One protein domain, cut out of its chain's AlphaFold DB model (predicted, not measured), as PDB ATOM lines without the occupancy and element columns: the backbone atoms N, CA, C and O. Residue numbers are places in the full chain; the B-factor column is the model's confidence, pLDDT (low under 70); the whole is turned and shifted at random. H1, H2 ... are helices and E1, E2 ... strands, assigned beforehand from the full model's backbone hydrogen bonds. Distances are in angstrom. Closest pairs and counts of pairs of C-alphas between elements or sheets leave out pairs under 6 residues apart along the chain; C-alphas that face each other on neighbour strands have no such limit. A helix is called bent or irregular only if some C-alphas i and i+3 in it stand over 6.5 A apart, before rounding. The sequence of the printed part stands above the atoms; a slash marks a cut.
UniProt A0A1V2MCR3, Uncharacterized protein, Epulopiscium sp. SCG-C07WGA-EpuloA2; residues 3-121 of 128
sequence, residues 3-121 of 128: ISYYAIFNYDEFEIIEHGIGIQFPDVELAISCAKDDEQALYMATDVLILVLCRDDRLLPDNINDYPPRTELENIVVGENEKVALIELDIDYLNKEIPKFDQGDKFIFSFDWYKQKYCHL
ATOM      1  N   ILE A   3     -10.841   5.882 -38.697       94.44
ATOM      2  CA  ILE A   3     -10.825   7.059 -39.572       94.44
ATOM      3  C   ILE A   3      -9.454   7.717 -39.501       94.44
ATOM      4  O   ILE A   3      -8.679   7.441 -38.583       94.44
ATOM      5  N   SER A   4      -9.155   8.592 -40.453       94.31
ATOM      6  CA  SER A   4      -7.903   9.338 -40.425       94.31
ATOM      7  C   SER A   4      -8.036  10.678 -41.124       94.31
ATOM      8  O   SER A   4      -8.832  10.789 -42.054       94.31
ATOM      9  N   TYR A   5      -7.233  11.649 -40.704       96.25
ATOM     10  CA  TYR A   5      -7.124  12.956 -41.345       96.25
ATOM     11  C   TYR A   5      -5.683  13.438 -41.341       96.25
ATOM     12  O   TYR A   5      -4.895  13.062 -40.471       96.25
ATOM     13  N   TYR A   6      -5.356  14.281 -42.311       96.31
ATOM     14  CA  TYR A   6      -4.057  14.926 -42.382       96.31
ATOM     15  C   TYR A   6      -4.082  16.239 -41.605       96.31
ATOM     16  O   TYR A   6      -4.907  17.103 -41.877       96.31
ATOM     17  N   ALA A   7      -3.179  16.386 -40.643       96.00
ATOM     18  CA  ALA A   7      -2.887  17.654 -39.996       96.00
ATOM     19  C   ALA A   7      -1.719  18.331 -40.721       96.00
ATOM     20  O   ALA A   7      -0.751  17.664 -41.086       96.00
ATOM     21  N   ILE A   8      -1.793  19.647 -40.892       95.25
ATOM     22  CA  ILE A   8      -0.691  20.484 -41.364       95.25
ATOM     23  C   ILE A   8      -0.092  21.179 -40.143       95.25
ATOM     24  O   ILE A   8      -0.798  21.860 -39.397       95.25
ATOM     25  N   PHE A   9       1.203  20.971 -39.937       93.69
ATOM     26  CA  PHE A   9       2.008  21.587 -38.889       93.69
ATOM     27  C   PHE A   9       2.780  22.749 -39.495       93.69
ATOM     28  O   PHE A   9       3.667  22.516 -40.313       93.69
ATOM     29  N   ASN A  10       2.440  23.975 -39.106       92.44
ATOM     30  CA  ASN A  10       3.060  25.205 -39.584       92.44
ATOM     31  C   ASN A  10       4.056  25.739 -38.548       92.44
ATOM     32  O   ASN A  10       3.701  25.955 -37.390       92.44
ATOM     33  N   TYR A  11       5.303  25.942 -38.970       89.12
ATOM     34  CA  TYR A  11       6.406  26.363 -38.101       89.12
ATOM     35  C   TYR A  11       6.702  27.874 -38.175       89.12
ATOM     36  O   TYR A  11       7.575  28.350 -37.451       89.12
ATOM     37  N   ASP A  12       5.977  28.628 -39.008       84.31
ATOM     38  CA  ASP A  12       6.162  30.074 -39.207       84.31
ATOM     39  C   ASP A  12       5.366  30.931 -38.209       84.31
ATOM     40  O   ASP A  12       5.708  32.087 -37.962       84.31
ATOM     41  N   GLU A  13       4.284  30.402 -37.629       68.19
ATOM     42  CA  GLU A  13       3.313  31.214 -36.874       68.19
ATOM     43  C   GLU A  13       3.843  31.814 -35.553       68.19
ATOM     44  O   GLU A  13       3.209  32.710 -34.988       68.19
ATOM     45  N   PHE A  14       5.007  31.388 -35.050       63.00
ATOM     46  CA  PHE A  14       5.473  31.737 -33.701       63.00
ATOM     47  C   PHE A  14       6.951  32.167 -33.659       63.00
ATOM     48  O   PHE A  14       7.801  31.490 -33.083       63.00
ATOM     49  N   GLU A  15       7.272  33.329 -34.233       55.25
ATOM     50  CA  GLU A  15       8.660  33.826 -34.319       55.25
ATOM     51  C   GLU A  15       9.121  34.808 -33.220       55.25
ATOM     52  O   GLU A  15      10.243  35.302 -33.294       55.25
ATOM     53  N   ILE A  16       8.336  35.125 -32.179       53.84
ATOM     54  CA  ILE A  16       8.717  36.260 -31.301       53.84
ATOM     55  C   ILE A  16       9.147  35.881 -29.873       53.84
ATOM     56  O   ILE A  16       9.985  36.597 -29.324       53.84
ATOM     57  N   ILE A  17       8.661  34.798 -29.242       51.53
ATOM     58  CA  ILE A  17       9.052  34.504 -27.837       51.53
ATOM     59  C   ILE A  17       9.260  33.008 -27.529       51.53
ATOM     60  O   ILE A  17      10.181  32.689 -26.780       51.53
ATOM     61  N   GLU A  18       8.509  32.085 -28.135       57.62
ATOM     62  CA  GLU A  18       8.755  30.635 -28.047       57.62
ATOM     63  C   GLU A  18       8.369  29.990 -29.386       57.62
ATOM     64  O   GLU A  18       7.287  30.273 -29.895       57.62
ATOM     65  N   HIS A  19       9.253  29.168 -29.966       62.97
ATOM     66  CA  HIS A  19       8.973  28.417 -31.192       62.97
ATOM     67  C   HIS A  19       7.734  27.542 -30.977       62.97
ATOM     68  O   HIS A  19       7.740  26.648 -30.131       62.97
ATOM     69  N   GLY A  20       6.670  27.832 -31.713       80.19
ATOM     70  CA  GLY A  20       5.407  27.113 -31.667       80.19
ATOM     71  C   GLY A  20       5.067  26.545 -33.036       80.19
ATOM     72  O   GLY A  20       5.519  27.040 -34.064       80.19
ATOM     73  N   ILE A  21       4.265  25.493 -33.030       90.81
ATOM     74  CA  ILE A  21       3.747  24.811 -34.206       90.81
ATOM     75  C   ILE A  21       2.254  25.107 -34.258       90.81
ATOM     76  O   ILE A  21       1.525  24.721 -33.340       90.81
ATOM     77  N   GLY A  22       1.805  25.791 -35.306       93.00
ATOM     78  CA  GLY A  22       0.391  25.904 -35.653       93.00
ATOM     79  C   GLY A  22      -0.115  24.581 -36.222       93.00
ATOM     80  O   GLY A  22       0.598  23.909 -36.966       93.00
ATOM     81  N   ILE A  23      -1.321  24.163 -35.846       94.88
ATOM     82  CA  ILE A  23      -1.915  22.886 -36.253       94.88
ATOM     83  C   ILE A  23      -3.280  23.166 -36.861       94.88
ATOM     84  O   ILE A  23      -4.146  23.744 -36.203       94.88
ATOM     85  N   GLN A  24      -3.488  22.686 -38.082       95.56
ATOM     86  CA  GLN A  24      -4.758  22.802 -38.795       95.56
ATOM     87  C   GLN A  24      -5.071  21.525 -39.573       95.56
ATOM     88  O   GLN A  24      -4.165  20.799 -39.983       95.56
ATOM     89  N   PHE A  25      -6.354  21.268 -39.815       96.69
ATOM     90  CA  PHE A  25      -6.818  20.175 -40.665       96.69
ATOM     91  C   PHE A  25      -7.593  20.757 -41.853       96.69
ATOM     92  O   PHE A  25      -8.615  21.406 -41.632       96.69
ATOM     93  N   PRO A  26      -7.172  20.509 -43.108       95.38
ATOM     94  CA  PRO A  26      -7.851  21.054 -44.284       95.38
ATOM     95  C   PRO A  26      -9.283  20.520 -44.428       95.38
ATOM     96  O   PRO A  26     -10.161  21.227 -44.905       95.38
ATOM     97  N   ASP A  27      -9.530  19.291 -43.972       97.31
ATOM     98  CA  ASP A  27     -10.837  18.631 -44.074       97.31
ATOM     99  C   ASP A  27     -11.727  18.855 -42.839       97.31
ATOM    100  O   ASP A  27     -12.907  18.504 -42.837       97.31
ATOM    101  N   VAL A  28     -11.164  19.411 -41.760       96.44
ATOM    102  CA  VAL A  28     -11.847  19.634 -40.480       96.44
ATOM    103  C   VAL A  28     -11.488  21.034 -39.984       96.44
ATOM    104  O   VAL A  28     -10.746  21.197 -39.024       96.44
ATOM    105  N   GLU A  29     -12.014  22.063 -40.653       91.25
ATOM    106  CA  GLU A  29     -11.595  23.469 -40.488       91.25
ATOM    107  C   GLU A  29     -11.635  23.993 -39.042       91.25
ATOM    108  O   GLU A  29     -10.853  24.862 -38.673       91.25
ATOM    109  N   LEU A  30     -12.542  23.478 -38.204       92.88
ATOM    110  CA  LEU A  30     -12.658  23.892 -36.800       92.88
ATOM    111  C   LEU A  30     -11.594  23.254 -35.890       92.88
ATOM    112  O   LEU A  30     -11.441  23.673 -34.742       92.88
ATOM    113  N   ALA A  31     -10.870  22.244 -36.377       95.00
ATOM    114  CA  ALA A  31      -9.813  21.560 -35.645       95.00
ATOM    115  C   ALA A  31      -8.504  22.356 -35.747       95.00
ATOM    116  O   ALA A  31      -7.604  22.023 -36.512       95.00
ATOM    117  N   ILE A  32      -8.416  23.435 -34.971       93.81
ATOM    118  CA  ILE A  32      -7.252  24.327 -34.923       93.81
ATOM    119  C   ILE A  32      -6.620  24.249 -33.537       93.81
ATOM    120  O   ILE A  32      -7.306  24.380 -32.523       93.81
ATOM    121  N   SER A  33      -5.306  24.052 -33.483       93.75
ATOM    122  CA  SER A  33      -4.560  23.993 -32.225       93.75
ATOM    123  C   SER A  33      -3.132  24.510 -32.404       93.75
ATOM    124  O   SER A  33      -2.723  24.897 -33.494       93.75
ATOM    125  N   CYS A  34      -2.356  24.514 -31.325       92.25
ATOM    126  CA  CYS A  34      -0.924  24.765 -31.360       92.25
ATOM    127  C   CYS A  34      -0.167  23.839 -30.399       92.25
ATOM    128  O   CYS A  34      -0.764  23.194 -29.532       92.25
ATOM    129  N   ALA A  35       1.149  23.764 -30.568       90.44
ATOM    130  CA  ALA A  35       2.054  22.996 -29.718       90.44
ATOM    131  C   ALA A  35       3.455  23.620 -29.689       90.44
ATOM    132  O   ALA A  35       3.774  24.455 -30.523       90.44
ATOM    133  N   LYS A  36       4.304  23.212 -28.740       87.25
ATOM    134  CA  LYS A  36       5.688  23.710 -28.621       87.25
ATOM    135  C   LYS A  36       6.716  22.908 -29.434       87.25
ATOM    136  O   LYS A  36       7.805  23.393 -29.708       87.25
ATOM    137  N   ASP A  37       6.411  21.647 -29.735       86.75
ATOM    138  CA  ASP A  37       7.302  20.700 -30.408       86.75
ATOM    139  C   ASP A  37       6.495  19.623 -31.153       86.75
ATOM    140  O   ASP A  37       5.288  19.492 -30.942       86.75
ATOM    141  N   ASP A  38       7.154  18.875 -32.044       86.31
ATOM    142  CA  ASP A  38       6.516  17.878 -32.919       86.31
ATOM    143  C   ASP A  38       5.773  16.785 -32.128       86.31
ATOM    144  O   ASP A  38       4.724  16.304 -32.562       86.31
ATOM    145  N   GLU A  39       6.296  16.394 -30.961       86.06
ATOM    146  CA  GLU A  39       5.671  15.377 -30.112       86.06
ATOM    147  C   GLU A  39       4.347  15.905 -29.553       86.06
ATOM    148  O   GLU A  39       3.298  15.274 -29.703       86.06
ATOM    149  N   GLN A  40       4.380  17.106 -28.975       86.94
ATOM    150  CA  GLN A  40       3.184  17.778 -28.498       86.94
ATOM    151  C   GLN A  40       2.220  18.086 -29.648       86.94
ATOM    152  O   GLN A  40       1.013  17.990 -29.448       86.94
ATOM    153  N   ALA A  41       2.710  18.394 -30.850       90.00
ATOM    154  CA  ALA A  41       1.861  18.699 -31.995       90.00
ATOM    155  C   ALA A  41       0.977  17.516 -32.394       90.00
ATOM    156  O   ALA A  41      -0.220  17.693 -32.599       90.00
ATOM    157  N   LEU A  42       1.513  16.294 -32.405       87.88
ATOM    158  CA  LEU A  42       0.714  15.089 -32.659       87.88
ATOM    159  C   LEU A  42      -0.378  14.879 -31.606       87.88
ATOM    160  O   LEU A  42      -1.501  14.497 -31.946       87.88
ATOM    161  N   TYR A  43      -0.064  15.140 -30.334       86.25
ATOM    162  CA  TYR A  43      -1.037  15.018 -29.247       86.25
ATOM    163  C   TYR A  43      -2.147  16.052 -29.385       86.25
ATOM    164  O   TYR A  43      -3.321  15.697 -29.411       86.25
ATOM    165  N   MET A  44      -1.770  17.315 -29.562       90.00
ATOM    166  CA  MET A  44      -2.718  18.415 -29.689       90.00
ATOM    167  C   MET A  44      -3.577  18.280 -30.951       90.00
ATOM    168  O   MET A  44      -4.771  18.561 -30.899       90.00
ATOM    169  N   ALA A  45      -3.010  17.783 -32.055       93.75
ATOM    170  CA  ALA A  45      -3.743  17.460 -33.276       93.75
ATOM    171  C   ALA A  45      -4.789  16.358 -33.044       93.75
ATOM    172  O   ALA A  45      -5.923  16.468 -33.502       93.75
ATOM    173  N   THR A  46      -4.429  15.309 -32.304       90.81
ATOM    174  CA  THR A  46      -5.349  14.213 -31.970       90.81
ATOM    175  C   THR A  46      -6.481  14.695 -31.067       90.81
ATOM    176  O   THR A  46      -7.647  14.415 -31.345       90.81
ATOM    177  N   ASP A  47      -6.150  15.456 -30.026       88.44
ATOM    178  CA  ASP A  47      -7.122  15.968 -29.062       88.44
ATOM    179  C   ASP A  47      -8.119  16.919 -29.722       88.44
ATOM    180  O   ASP A  47      -9.329  16.754 -29.552       88.44
ATOM    181  N   VAL A  48      -7.636  17.885 -30.510       93.06
ATOM    182  CA  VAL A  48      -8.522  18.841 -31.182       93.06
ATOM    183  C   VAL A  48      -9.393  18.156 -32.237       93.06
ATOM    184  O   VAL A  48     -10.572  18.482 -32.361       93.06
ATOM    185  N   LEU A  49      -8.862  17.152 -32.942       94.06
ATOM    186  CA  LEU A  49      -9.626  16.374 -33.912       94.06
ATOM    187  C   LEU A  49     -10.756  15.589 -33.235       94.06
ATOM    188  O   LEU A  49     -11.891  15.626 -33.706       94.06
ATOM    189  N   ILE A  50     -10.478  14.914 -32.114       91.38
ATOM    190  CA  ILE A  50     -11.511  14.222 -31.329       91.38
ATOM    191  C   ILE A  50     -12.541  15.231 -30.821       91.38
ATOM    192  O   ILE A  50     -13.738  15.003 -30.973       91.38
ATOM    193  N   LEU A  51     -12.089  16.348 -30.249       87.75
ATOM    194  CA  LEU A  51     -12.963  17.373 -29.685       87.75
ATOM    195  C   LEU A  51     -13.962  17.909 -30.716       87.75
ATOM    196  O   LEU A  51     -15.132  18.080 -30.388       87.75
ATOM    197  N   VAL A  52     -13.507  18.159 -31.945       91.56
ATOM    198  CA  VAL A  52     -14.339  18.718 -33.021       91.56
ATOM    199  C   VAL A  52     -15.256  17.676 -33.657       91.56
ATOM    200  O   VAL A  52     -16.370  18.012 -34.053       91.56
ATOM    201  N   LEU A  53     -14.817  16.420 -33.764       91.94
ATOM    202  CA  LEU A  53     -15.627  15.346 -34.347       91.94
ATOM    203  C   LEU A  53     -16.639  14.744 -33.359       91.94
ATOM    204  O   LEU A  53     -17.603  14.102 -33.786       91.94
ATOM    205  N   CYS A  54     -16.430  14.913 -32.052       86.31
ATOM    206  CA  CYS A  54     -17.369  14.477 -31.023       86.31
ATOM    207  C   CYS A  54     -18.699  15.243 -31.111       86.31
ATOM    208  O   CYS A  54     -18.735  16.457 -31.304       86.31
ATOM    209  N   ARG A  55     -19.807  14.523 -30.919       77.69
ATOM    210  CA  ARG A  55     -21.167  15.086 -30.887       77.69
ATOM    211  C   ARG A  55     -21.569  15.541 -29.480       77.69
ATOM    212  O   ARG A  55     -20.823  15.381 -28.518       77.69
ATOM    213  N   ASP A  56     -22.789  16.066 -29.354       75.75
ATOM    214  CA  ASP A  56     -23.379  16.520 -28.084       75.75
ATOM    215  C   ASP A  56     -23.429  15.424 -27.002       75.75
ATOM    216  O   ASP A  56     -23.355  15.715 -25.807       75.75
ATOM    217  N   ASP A  57     -23.529  14.156 -27.409       73.69
ATOM    218  CA  ASP A  57     -23.477  12.982 -26.529       73.69
ATOM    219  C   ASP A  57     -22.047  12.559 -26.154       73.69
ATOM    220  O   ASP A  57     -21.860  11.577 -25.433       73.69
ATOM    221  N   ARG A  58     -21.044  13.331 -26.598       70.44
ATOM    222  CA  ARG A  58     -19.606  13.140 -26.362       70.44
ATOM    223  C   ARG A  58     -19.061  11.848 -26.961       70.44
ATOM    224  O   ARG A  58     -18.012  11.366 -26.534       70.44
ATOM    225  N   LEU A  59     -19.761  11.294 -27.946       82.25
ATOM    226  CA  LEU A  59     -19.317  10.143 -28.711       82.25
ATOM    227  C   LEU A  59     -18.943  10.566 -30.129       82.25
ATOM    228  O   LEU A  59     -19.485  11.513 -30.707       82.25
ATOM    229  N   LEU A  60     -18.000   9.826 -30.695       88.25
ATOM    230  CA  LEU A  60     -17.669   9.907 -32.105       88.25
ATOM    231  C   LEU A  60     -18.722   9.123 -32.908       88.25
ATOM    232  O   LEU A  60     -19.131   8.042 -32.467       88.25
ATOM    233  N   PRO A  61     -19.163   9.617 -34.078       91.50
ATOM    234  CA  PRO A  61     -20.142   8.917 -34.907       91.50
ATOM    235  C   PRO A  61     -19.725   7.476 -35.241       91.50
ATOM    236  O   PRO A  61     -18.571   7.206 -35.568       91.50
ATOM    237  N   ASP A  62     -20.662   6.536 -35.210       90.50
ATOM    238  CA  ASP A  62     -20.426   5.133 -35.577       90.50
ATOM    239  C   ASP A  62     -20.603   4.863 -37.084       90.50
ATOM    240  O   ASP A  62     -20.221   3.799 -37.577       90.50
ATOM    241  N   ASN A  63     -21.124   5.840 -37.833       91.69
ATOM    242  CA  ASN A  63     -21.287   5.796 -39.282       91.69
ATOM    243  C   ASN A  63     -20.220   6.642 -39.987       91.69
ATOM    244  O   ASN A  63     -20.101   7.839 -39.745       91.69
ATOM    245  N   ILE A  64     -19.484   6.038 -40.923       91.38
ATOM    246  CA  ILE A  64     -18.426   6.719 -41.683       91.38
ATOM    247  C   ILE A  64     -18.929   7.932 -42.485       91.38
ATOM    248  O   ILE A  64     -18.181   8.878 -42.688       91.38
ATOM    249  N   ASN A  65     -20.197   7.932 -42.911       93.19
ATOM    250  CA  ASN A  65     -20.771   9.021 -43.711       93.19
ATOM    251  C   ASN A  65     -21.066  10.288 -42.895       93.19
ATOM    252  O   ASN A  65     -21.413  11.315 -43.469       93.19
ATOM    253  N   ASP A  66     -20.945  10.205 -41.571       93.31
ATOM    254  CA  ASP A  66     -21.133  11.337 -40.669       93.31
ATOM    255  C   ASP A  66     -19.846  12.156 -40.476       93.31
ATOM    256  O   ASP A  66     -19.849  13.157 -39.761       93.31
ATOM    257  N   TYR A  67     -18.749  11.721 -41.096       94.88
ATOM    258  CA  TYR A  67     -17.448  12.369 -41.052       94.88
ATOM    259  C   TYR A  67     -17.191  13.163 -42.339       94.88
ATOM    260  O   TYR A  67     -17.599  12.719 -43.418       94.88
ATOM    261  N   PRO A  68     -16.491  14.310 -42.258       95.38
ATOM    262  CA  PRO A  68     -15.986  14.992 -43.442       95.38
ATOM    263  C   PRO A  68     -15.184  14.053 -44.365       95.38
ATOM    264  O   PRO A  68     -14.474  13.162 -43.891       95.38
ATOM    265  N   PRO A  69     -15.276  14.214 -45.696       95.38
ATOM    266  CA  PRO A  69     -14.411  13.473 -46.602       95.38
ATOM    267  C   PRO A  69     -12.953  13.890 -46.387       95.38
ATOM    268  O   PRO A  69     -12.659  15.072 -46.237       95.38
ATOM    269  N   ARG A  70     -12.040  12.916 -46.401       94.50
ATOM    270  CA  ARG A  70     -10.599  13.158 -46.290       94.50
ATOM    271  C   ARG A  70     -10.003  13.461 -47.663       94.50
ATOM    272  O   ARG A  70     -10.209  12.690 -48.601       94.50
ATOM    273  N   THR A  71      -9.204  14.513 -47.759       94.19
ATOM    274  CA  THR A  71      -8.368  14.790 -48.925       94.19
ATOM    275  C   THR A  71      -7.234  13.761 -49.019       94.19
ATOM    276  O   THR A  71      -6.594  13.424 -48.022       94.19
ATOM    277  N   GLU A  72      -6.980  13.222 -50.214       92.62
ATOM    278  CA  GLU A  72      -5.841  12.317 -50.430       92.62
ATOM    279  C   GLU A  72      -4.509  13.070 -50.335       92.62
ATOM    280  O   GLU A  72      -4.424  14.230 -50.743       92.62
ATOM    281  N   LEU A  73      -3.467  12.401 -49.830       90.75
ATOM    282  CA  LEU A  73      -2.167  13.016 -49.537       90.75
ATOM    283  C   LEU A  73      -1.571  13.749 -50.741       90.75
ATOM    284  O   LEU A  73      -1.008  14.827 -50.586       90.75
ATOM    285  N   GLU A  74      -1.721  13.195 -51.945       92.25
ATOM    286  CA  GLU A  74      -1.168  13.758 -53.180       92.25
ATOM    287  C   GLU A  74      -1.786  15.113 -53.554       92.25
ATOM    288  O   GLU A  74      -1.221  15.843 -54.367       92.25
ATOM    289  N   ASN A  75      -2.942  15.448 -52.974       94.75
ATOM    290  CA  ASN A  75      -3.638  16.714 -53.194       94.75
ATOM    291  C   ASN A  75      -3.376  17.740 -52.082       94.75
ATOM    292  O   ASN A  75      -3.875  18.862 -52.168       94.75
ATOM    293  N   ILE A  76      -2.610  17.379 -51.048       92.94
ATOM    294  CA  ILE A  76      -2.232  18.297 -49.974       92.94
ATOM    295  C   ILE A  76      -0.972  19.046 -50.393       92.94
ATOM    296  O   ILE A  76       0.083  18.457 -50.621       92.94
ATOM    297  N   VAL A  77      -1.090  20.368 -50.480       91.25
ATOM    298  CA  VAL A  77       0.022  21.271 -50.782       91.25
ATOM    299  C   VAL A  77       0.439  21.959 -49.491       91.25
ATOM    300  O   VAL A  77      -0.399  22.563 -48.828       91.25
ATOM    301  N   VAL A  78       1.724  21.874 -49.160       91.00
ATOM    302  CA  VAL A  78       2.321  22.506 -47.977       91.00
ATOM    303  C   VAL A  78       3.488  23.411 -48.368       91.00
ATOM    304  O   VAL A  78       4.136  23.194 -49.397       91.00
ATOM    305  N   GLY A  79       3.722  24.449 -47.568       89.38
ATOM    306  CA  GLY A  79       4.844  25.374 -47.702       89.38
ATOM    307  C   GLY A  79       6.195  24.792 -47.265       89.38
ATOM    308  O   GLY A  79       6.297  23.656 -46.810       89.38
ATOM    309  N   GLU A  80       7.255  25.598 -47.393       89.06
ATOM    310  CA  GLU A  80       8.635  25.217 -47.034       89.06
ATOM    311  C   GLU A  80       8.791  24.895 -45.536       89.06
ATOM    312  O   GLU A  80       9.527  23.979 -45.171       89.06
ATOM    313  N   ASN A  81       8.039  25.601 -44.688       90.19
ATOM    314  CA  ASN A  81       8.040  25.455 -43.233       90.19
ATOM    315  C   ASN A  81       6.757  24.788 -42.726       90.19
ATOM    316  O   ASN A  81       6.241  25.123 -41.660       90.19
ATOM    317  N   GLU A  82       6.228  23.843 -43.500       92.38
ATOM    318  CA  GLU A  82       5.059  23.058 -43.133       92.38
ATOM    319  C   GLU A  82       5.336  21.556 -43.263       92.38
ATOM    320  O   GLU A  82       6.072  21.103 -44.141       92.38
ATOM    321  N   LYS A  83       4.738  20.758 -42.377       91.81
ATOM    322  CA  LYS A  83       4.756  19.290 -42.454       91.81
ATOM    323  C   LYS A  83       3.344  18.735 -42.421       91.81
ATOM    324  O   LYS A  83       2.458  19.323 -41.812       91.81
ATOM    325  N   VAL A  84       3.162  17.563 -43.016       93.81
ATOM    326  CA  VAL A  84       1.903  16.816 -42.959       93.81
ATOM    327  C   VAL A  84       2.041  15.662 -41.966       93.81
ATOM    328  O   VAL A  84       3.041  14.949 -41.964       93.81
ATOM    329  N   ALA A  85       1.032  15.456 -41.123       91.38
ATOM    330  CA  ALA A  85       0.943  14.325 -40.206       91.38
ATOM    331  C   ALA A  85      -0.379  13.580 -40.410       91.38
ATOM    332  O   ALA A  85      -1.430  14.206 -40.503       91.38
ATOM    333  N   LEU A  86      -0.355  12.244 -40.448       93.44
ATOM    334  CA  LEU A  86      -1.578  11.443 -40.489       93.44
ATOM    335  C   LEU A  86      -2.019  11.119 -39.060       93.44
ATOM    336  O   LEU A  86      -1.307  10.445 -38.311       93.44
ATOM    337  N   ILE A  87      -3.212  11.575 -38.697       93.06
ATOM    338  CA  ILE A  87      -3.833  11.292 -37.406       93.06
ATOM    339  C   ILE A  87      -4.873  10.196 -37.612       93.06
ATOM    340  O   ILE A  87      -5.839  10.400 -38.346       93.06
ATOM    341  N   GLU A  88      -4.681   9.031 -36.988       93.44
ATOM    342  CA  GLU A  88      -5.570   7.874 -37.123       93.44
ATOM    343  C   GLU A  88      -6.355   7.634 -35.832       93.44
ATOM    344  O   GLU A  88      -5.781   7.463 -34.761       93.44
ATOM    345  N   LEU A  89      -7.679   7.544 -35.917       90.12
ATOM    346  CA  LEU A  89      -8.547   7.324 -34.762       90.12
ATOM    347  C   LEU A  89      -9.231   5.957 -34.852       90.12
ATOM    348  O   LEU A  89      -9.838   5.622 -35.868       90.12
ATOM    349  N   ASP A  90      -9.176   5.177 -33.769       89.75
ATOM    350  CA  ASP A  90      -9.977   3.956 -33.602       89.75
ATOM    351  C   ASP A  90     -11.266   4.279 -32.842       89.75
ATOM    352  O   ASP A  90     -11.301   4.310 -31.614       89.75
ATOM    353  N   ILE A  91     -12.340   4.515 -33.586       90.00
ATOM    354  CA  ILE A  91     -13.628   4.976 -33.064       90.00
ATOM    355  C   ILE A  91     -14.236   3.992 -32.063       90.00
ATOM    356  O   ILE A  91     -14.786   4.410 -31.044       90.00
ATOM    357  N   ASP A  92     -14.093   2.682 -32.295       89.19
ATOM    358  CA  ASP A  92     -14.685   1.678 -31.401       89.19
ATOM    359  C   ASP A  92     -13.960   1.650 -30.058       89.19
ATOM    360  O   ASP A  92     -14.565   1.367 -29.024       89.19
ATOM    361  N   TYR A  93     -12.649   1.888 -30.076       86.25
ATOM    362  CA  TYR A  93     -11.852   2.026 -28.868       86.25
ATOM    363  C   TYR A  93     -12.179   3.335 -28.146       86.25
ATOM    364  O   TYR A  93     -12.490   3.315 -26.958       86.25
ATOM    365  N   LEU A  94     -12.174   4.458 -28.868       84.12
ATOM    366  CA  LEU A  94     -12.430   5.788 -28.315       84.12
ATOM    367  C   LEU A  94     -13.801   5.870 -27.636       84.12
ATOM    368  O   LEU A  94     -13.876   6.252 -26.472       84.12
ATOM    369  N   ASN A  95     -14.867   5.407 -28.291       85.81
ATOM    370  CA  ASN A  95     -16.218   5.424 -27.720       85.81
ATOM    371  C   ASN A  95     -16.383   4.507 -26.495       85.81
ATOM    372  O   ASN A  95     -17.298   4.709 -25.700       85.81
ATOM    373  N   LYS A  96     -15.513   3.504 -26.306       84.38
ATOM    374  CA  LYS A  96     -15.492   2.685 -25.080       84.38
ATOM    375  C   LYS A  96     -14.768   3.368 -23.927       84.38
ATOM    376  O   LYS A  96     -15.093   3.096 -22.772       84.38
ATOM    377  N   GLU A  97     -13.775   4.200 -24.223       75.25
ATOM    378  CA  GLU A  97     -12.916   4.814 -23.214       75.25
ATOM    379  C   GLU A  97     -13.399   6.215 -22.810       75.25
ATOM    380  O   GLU A  97     -13.488   6.474 -21.613       75.25
ATOM    381  N   ILE A  98     -13.808   7.078 -23.754       68.88
ATOM    382  CA  ILE A  98     -14.260   8.463 -23.496       68.88
ATOM    383  C   ILE A  98     -15.320   8.552 -22.372       68.88
ATOM    384  O   ILE A  98     -15.114   9.331 -21.437       68.88
ATOM    385  N   PRO A  99     -16.397   7.734 -22.351       61.91
ATOM    386  CA  PRO A  99     -17.435   7.830 -21.316       61.91
ATOM    387  C   PRO A  99     -16.955   7.526 -19.890       61.91
ATOM    388  O   PRO A  99     -17.590   7.947 -18.924       61.91
ATOM    389  N   LYS A 100     -15.845   6.790 -19.727       56.84
ATOM    390  CA  LYS A 100     -15.311   6.422 -18.404       56.84
ATOM    391  C   LYS A 100     -14.645   7.601 -17.692       56.84
ATOM    392  O   LYS A 100     -14.550   7.582 -16.469       56.84
ATOM    393  N   PHE A 101     -14.203   8.615 -18.436       52.50
ATOM    394  CA  PHE A 101     -13.502   9.781 -17.889       52.50
ATOM    395  C   PHE A 101     -14.451  10.865 -17.358       52.50
ATOM    396  O   PHE A 101     -14.033  11.713 -16.577       52.50
ATOM    397  N   ASP A 102     -15.730  10.821 -17.737       52.25
ATOM    398  CA  ASP A 102     -16.731  11.834 -17.377       52.25
ATOM    399  C   ASP A 102     -17.474  11.526 -16.060       52.25
ATOM    400  O   ASP A 102     -18.076  12.401 -15.442       52.25
ATOM    401  N   GLN A 103     -17.424  10.279 -15.578       48.78
ATOM    402  CA  GLN A 103     -18.268   9.808 -14.468       48.78
ATOM    403  C   GLN A 103     -17.733  10.045 -13.040       48.78
ATOM    404  O   GLN A 103     -18.295   9.487 -12.098       48.78
ATOM    405  N   GLY A 104     -16.758  10.939 -12.826       46.03
ATOM    406  CA  GLY A 104     -16.677  11.620 -11.524       46.03
ATOM    407  C   GLY A 104     -15.360  11.627 -10.758       46.03
ATOM    408  O   GLY A 104     -15.365  11.347  -9.570       46.03
ATOM    409  N   ASP A 105     -14.285  12.115 -11.357       37.22
ATOM    410  CA  ASP A 105     -13.252  12.835 -10.611       37.22
ATOM    411  C   ASP A 105     -12.674  13.900 -11.542       37.22
ATOM    412  O   ASP A 105     -12.636  13.689 -12.750       37.22
ATOM    413  N   LYS A 106     -12.334  15.076 -10.993       40.25
ATOM    414  CA  LYS A 106     -11.801  16.270 -11.684       40.25
ATOM    415  C   LYS A 106     -11.208  15.956 -13.062       40.25
ATOM    416  O   LYS A 106     -10.288  15.148 -13.116       40.25
ATOM    417  N   PHE A 107     -11.668  16.660 -14.106       40.41
ATOM    418  CA  PHE A 107     -11.073  16.698 -15.451       40.41
ATOM    419  C   PHE A 107      -9.561  16.963 -15.367       40.41
ATOM    420  O   PHE A 107      -9.079  18.087 -15.476       40.41
ATOM    421  N   ILE A 108      -8.802  15.907 -15.123       37.16
ATOM    422  CA  ILE A 108      -7.386  15.817 -15.378       37.16
ATOM    423  C   ILE A 108      -7.383  15.021 -16.665       37.16
ATOM    424  O   ILE A 108      -7.570  13.805 -16.645       37.16
ATOM    425  N   PHE A 109      -7.234  15.716 -17.792       40.19
ATOM    426  CA  PHE A 109      -6.687  15.091 -18.986       40.19
ATOM    427  C   PHE A 109      -5.378  14.438 -18.533       40.19
ATOM    428  O   PHE A 109      -4.359  15.095 -18.346       40.19
ATOM    429  N   SER A 110      -5.424  13.154 -18.197       39.88
ATOM    430  CA  SER A 110      -4.239  12.371 -17.889       39.88
ATOM    431  C   SER A 110      -3.596  12.073 -19.242       39.88
ATOM    432  O   SER A 110      -3.755  10.985 -19.795       39.88
ATOM    433  N   PHE A 111      -2.916  13.094 -19.776       43.94
ATOM    434  CA  PHE A 111      -2.251  13.200 -21.082       43.94
ATOM    435  C   PHE A 111      -1.236  12.075 -21.383       43.94
ATOM    436  O   PHE A 111      -0.695  11.995 -22.481       43.94
ATOM    437  N   ASP A 112      -0.959  11.185 -20.428       44.34
ATOM    438  CA  ASP A 112       0.070  10.153 -20.532       44.34
ATOM    439  C   ASP A 112      -0.339   8.889 -21.312       44.34
ATOM    440  O   ASP A 112       0.538   8.127 -21.714       44.34
ATOM    441  N   TRP A 113      -1.631   8.639 -21.569       45.44
ATOM    442  CA  TRP A 113      -2.087   7.303 -22.002       45.44
ATOM    443  C   TRP A 113      -2.280   7.092 -23.521       45.44
ATOM    444  O   TRP A 113      -2.198   5.954 -23.983       45.44
ATOM    445  N   TYR A 114      -2.448   8.145 -24.334       47.78
ATOM    446  CA  TYR A 114      -2.573   8.020 -25.808       47.78
ATOM    447  C   TYR A 114      -1.235   7.906 -26.556       47.78
ATOM    448  O   TYR A 114      -1.213   7.600 -27.750       47.78
ATOM    449  N   LYS A 115      -0.117   8.086 -25.843       48.44
ATOM    450  CA  LYS A 115       1.221   8.404 -26.369       48.44
ATOM    451  C   LYS A 115       1.861   7.417 -27.357       48.44
ATOM    452  O   LYS A 115       2.938   7.705 -27.861       48.44
ATOM    453  N   GLN A 116       1.280   6.243 -27.624       48.47
ATOM    454  CA  GLN A 116       1.994   5.174 -28.348       48.47
ATOM    455  C   GLN A 116       1.238   4.461 -29.477       48.47
ATOM    456  O   GLN A 116       1.854   3.626 -30.136       48.47
ATOM    457  N   LYS A 117      -0.056   4.722 -29.727       50.19
ATOM    458  CA  LYS A 117      -0.854   3.800 -30.572       50.19
ATOM    459  C   LYS A 117      -1.550   4.392 -31.806       50.19
ATOM    460  O   LYS A 117      -1.945   3.611 -32.664       50.19
ATOM    461  N   TYR A 118      -1.698   5.714 -31.917       50.53
ATOM    462  CA  TYR A 118      -2.650   6.318 -32.874       50.53
ATOM    463  C   TYR A 118      -2.094   7.472 -33.722       50.53
ATOM    464  O   TYR A 118      -2.802   8.035 -34.552       50.53
ATOM    465  N   CYS A 119      -0.824   7.827 -33.536       46.22
ATOM    466  CA  CYS A 119      -0.215   8.963 -34.215       46.22
ATOM    467  C   CYS A 119       1.054   8.492 -34.911       46.22
ATOM    468  O   CYS A 119       1.967   7.961 -34.273       46.22
ATOM    469  N   HIS A 120       1.116   8.709 -36.217       50.09
ATOM    470  CA  HIS A 120       2.306   8.451 -37.003       50.09
ATOM    471  C   HIS A 120       2.627   9.724 -37.787       50.09
ATOM    472  O   HIS A 120       1.809  10.196 -38.572       50.09
ATOM    473  N   LEU A 121       3.824  10.291 -37.585       44.34
ATOM    474  CA  LEU A 121       4.362  11.268 -38.533       44.34
ATOM    475  C   LEU A 121       4.593  10.525 -39.842       44.34
ATOM    476  O   LEU A 121       5.534   9.738 -39.975       44.34
TER     477      LEU A 121
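Overview. This is residues 3 to 121 of the 128 residues of an uncharacterized protein of Epulopiscium sp. SCG-C07WGA-EpuloA2 (UniProt A0A1V2MCR3). A strongly twisted four-stranded sheet curls round helix H1, while H2 follows E4 off the sheet and residues 103 to 108 stick out. The printed part has 119 residues, with E1, E2, E3, H1, E4, H2 in that order; the class is mixed, under half being in named elements. It is compact, radius of gyration of the C-alphas 14.9 A, spanning 43 by 34 by 24 A.

Arrangement. Start at E1, residues 3 to 10; its antiparallel neighbours are E4, residues 82 to 90 (N 7 to O 85, 2.8 A), and E2, residues 21 to 24 (N 10 to O 22, 2.8 A). E3, residues 33 to 35, is E2's antiparallel neighbour (N 23 to O 33, 2.8 A), completing a meander, each strand antiparallel to the one before. H1, residues 38 to 53, is on one face, making two layers; its closest C-alphas to E3 are Ala 41 and Ala 35, 4.9 A. H2, residues 91 to 101, is apart from H1. H1 has every O i to N i+4 pair within hydrogen-bond range; H2 has 3 of 7, and 5 of 8 O i to N i+3.

Along the chain. Find C-alpha 3 at (-10.825, 7.059, -39.572); E1 runs 22.8 A, H1 22.3 A, E4 26.1 A. H2 ends at (-13.502, 9.781, -17.889), only just irregular: C-alphas 96 and 99 are 6.7 A apart.

Size, cuts and confidence. The printed part has no cut; the link H1 to E4 is long. Residues 13 to 19 and 98 to 121 have pLDDT under 70.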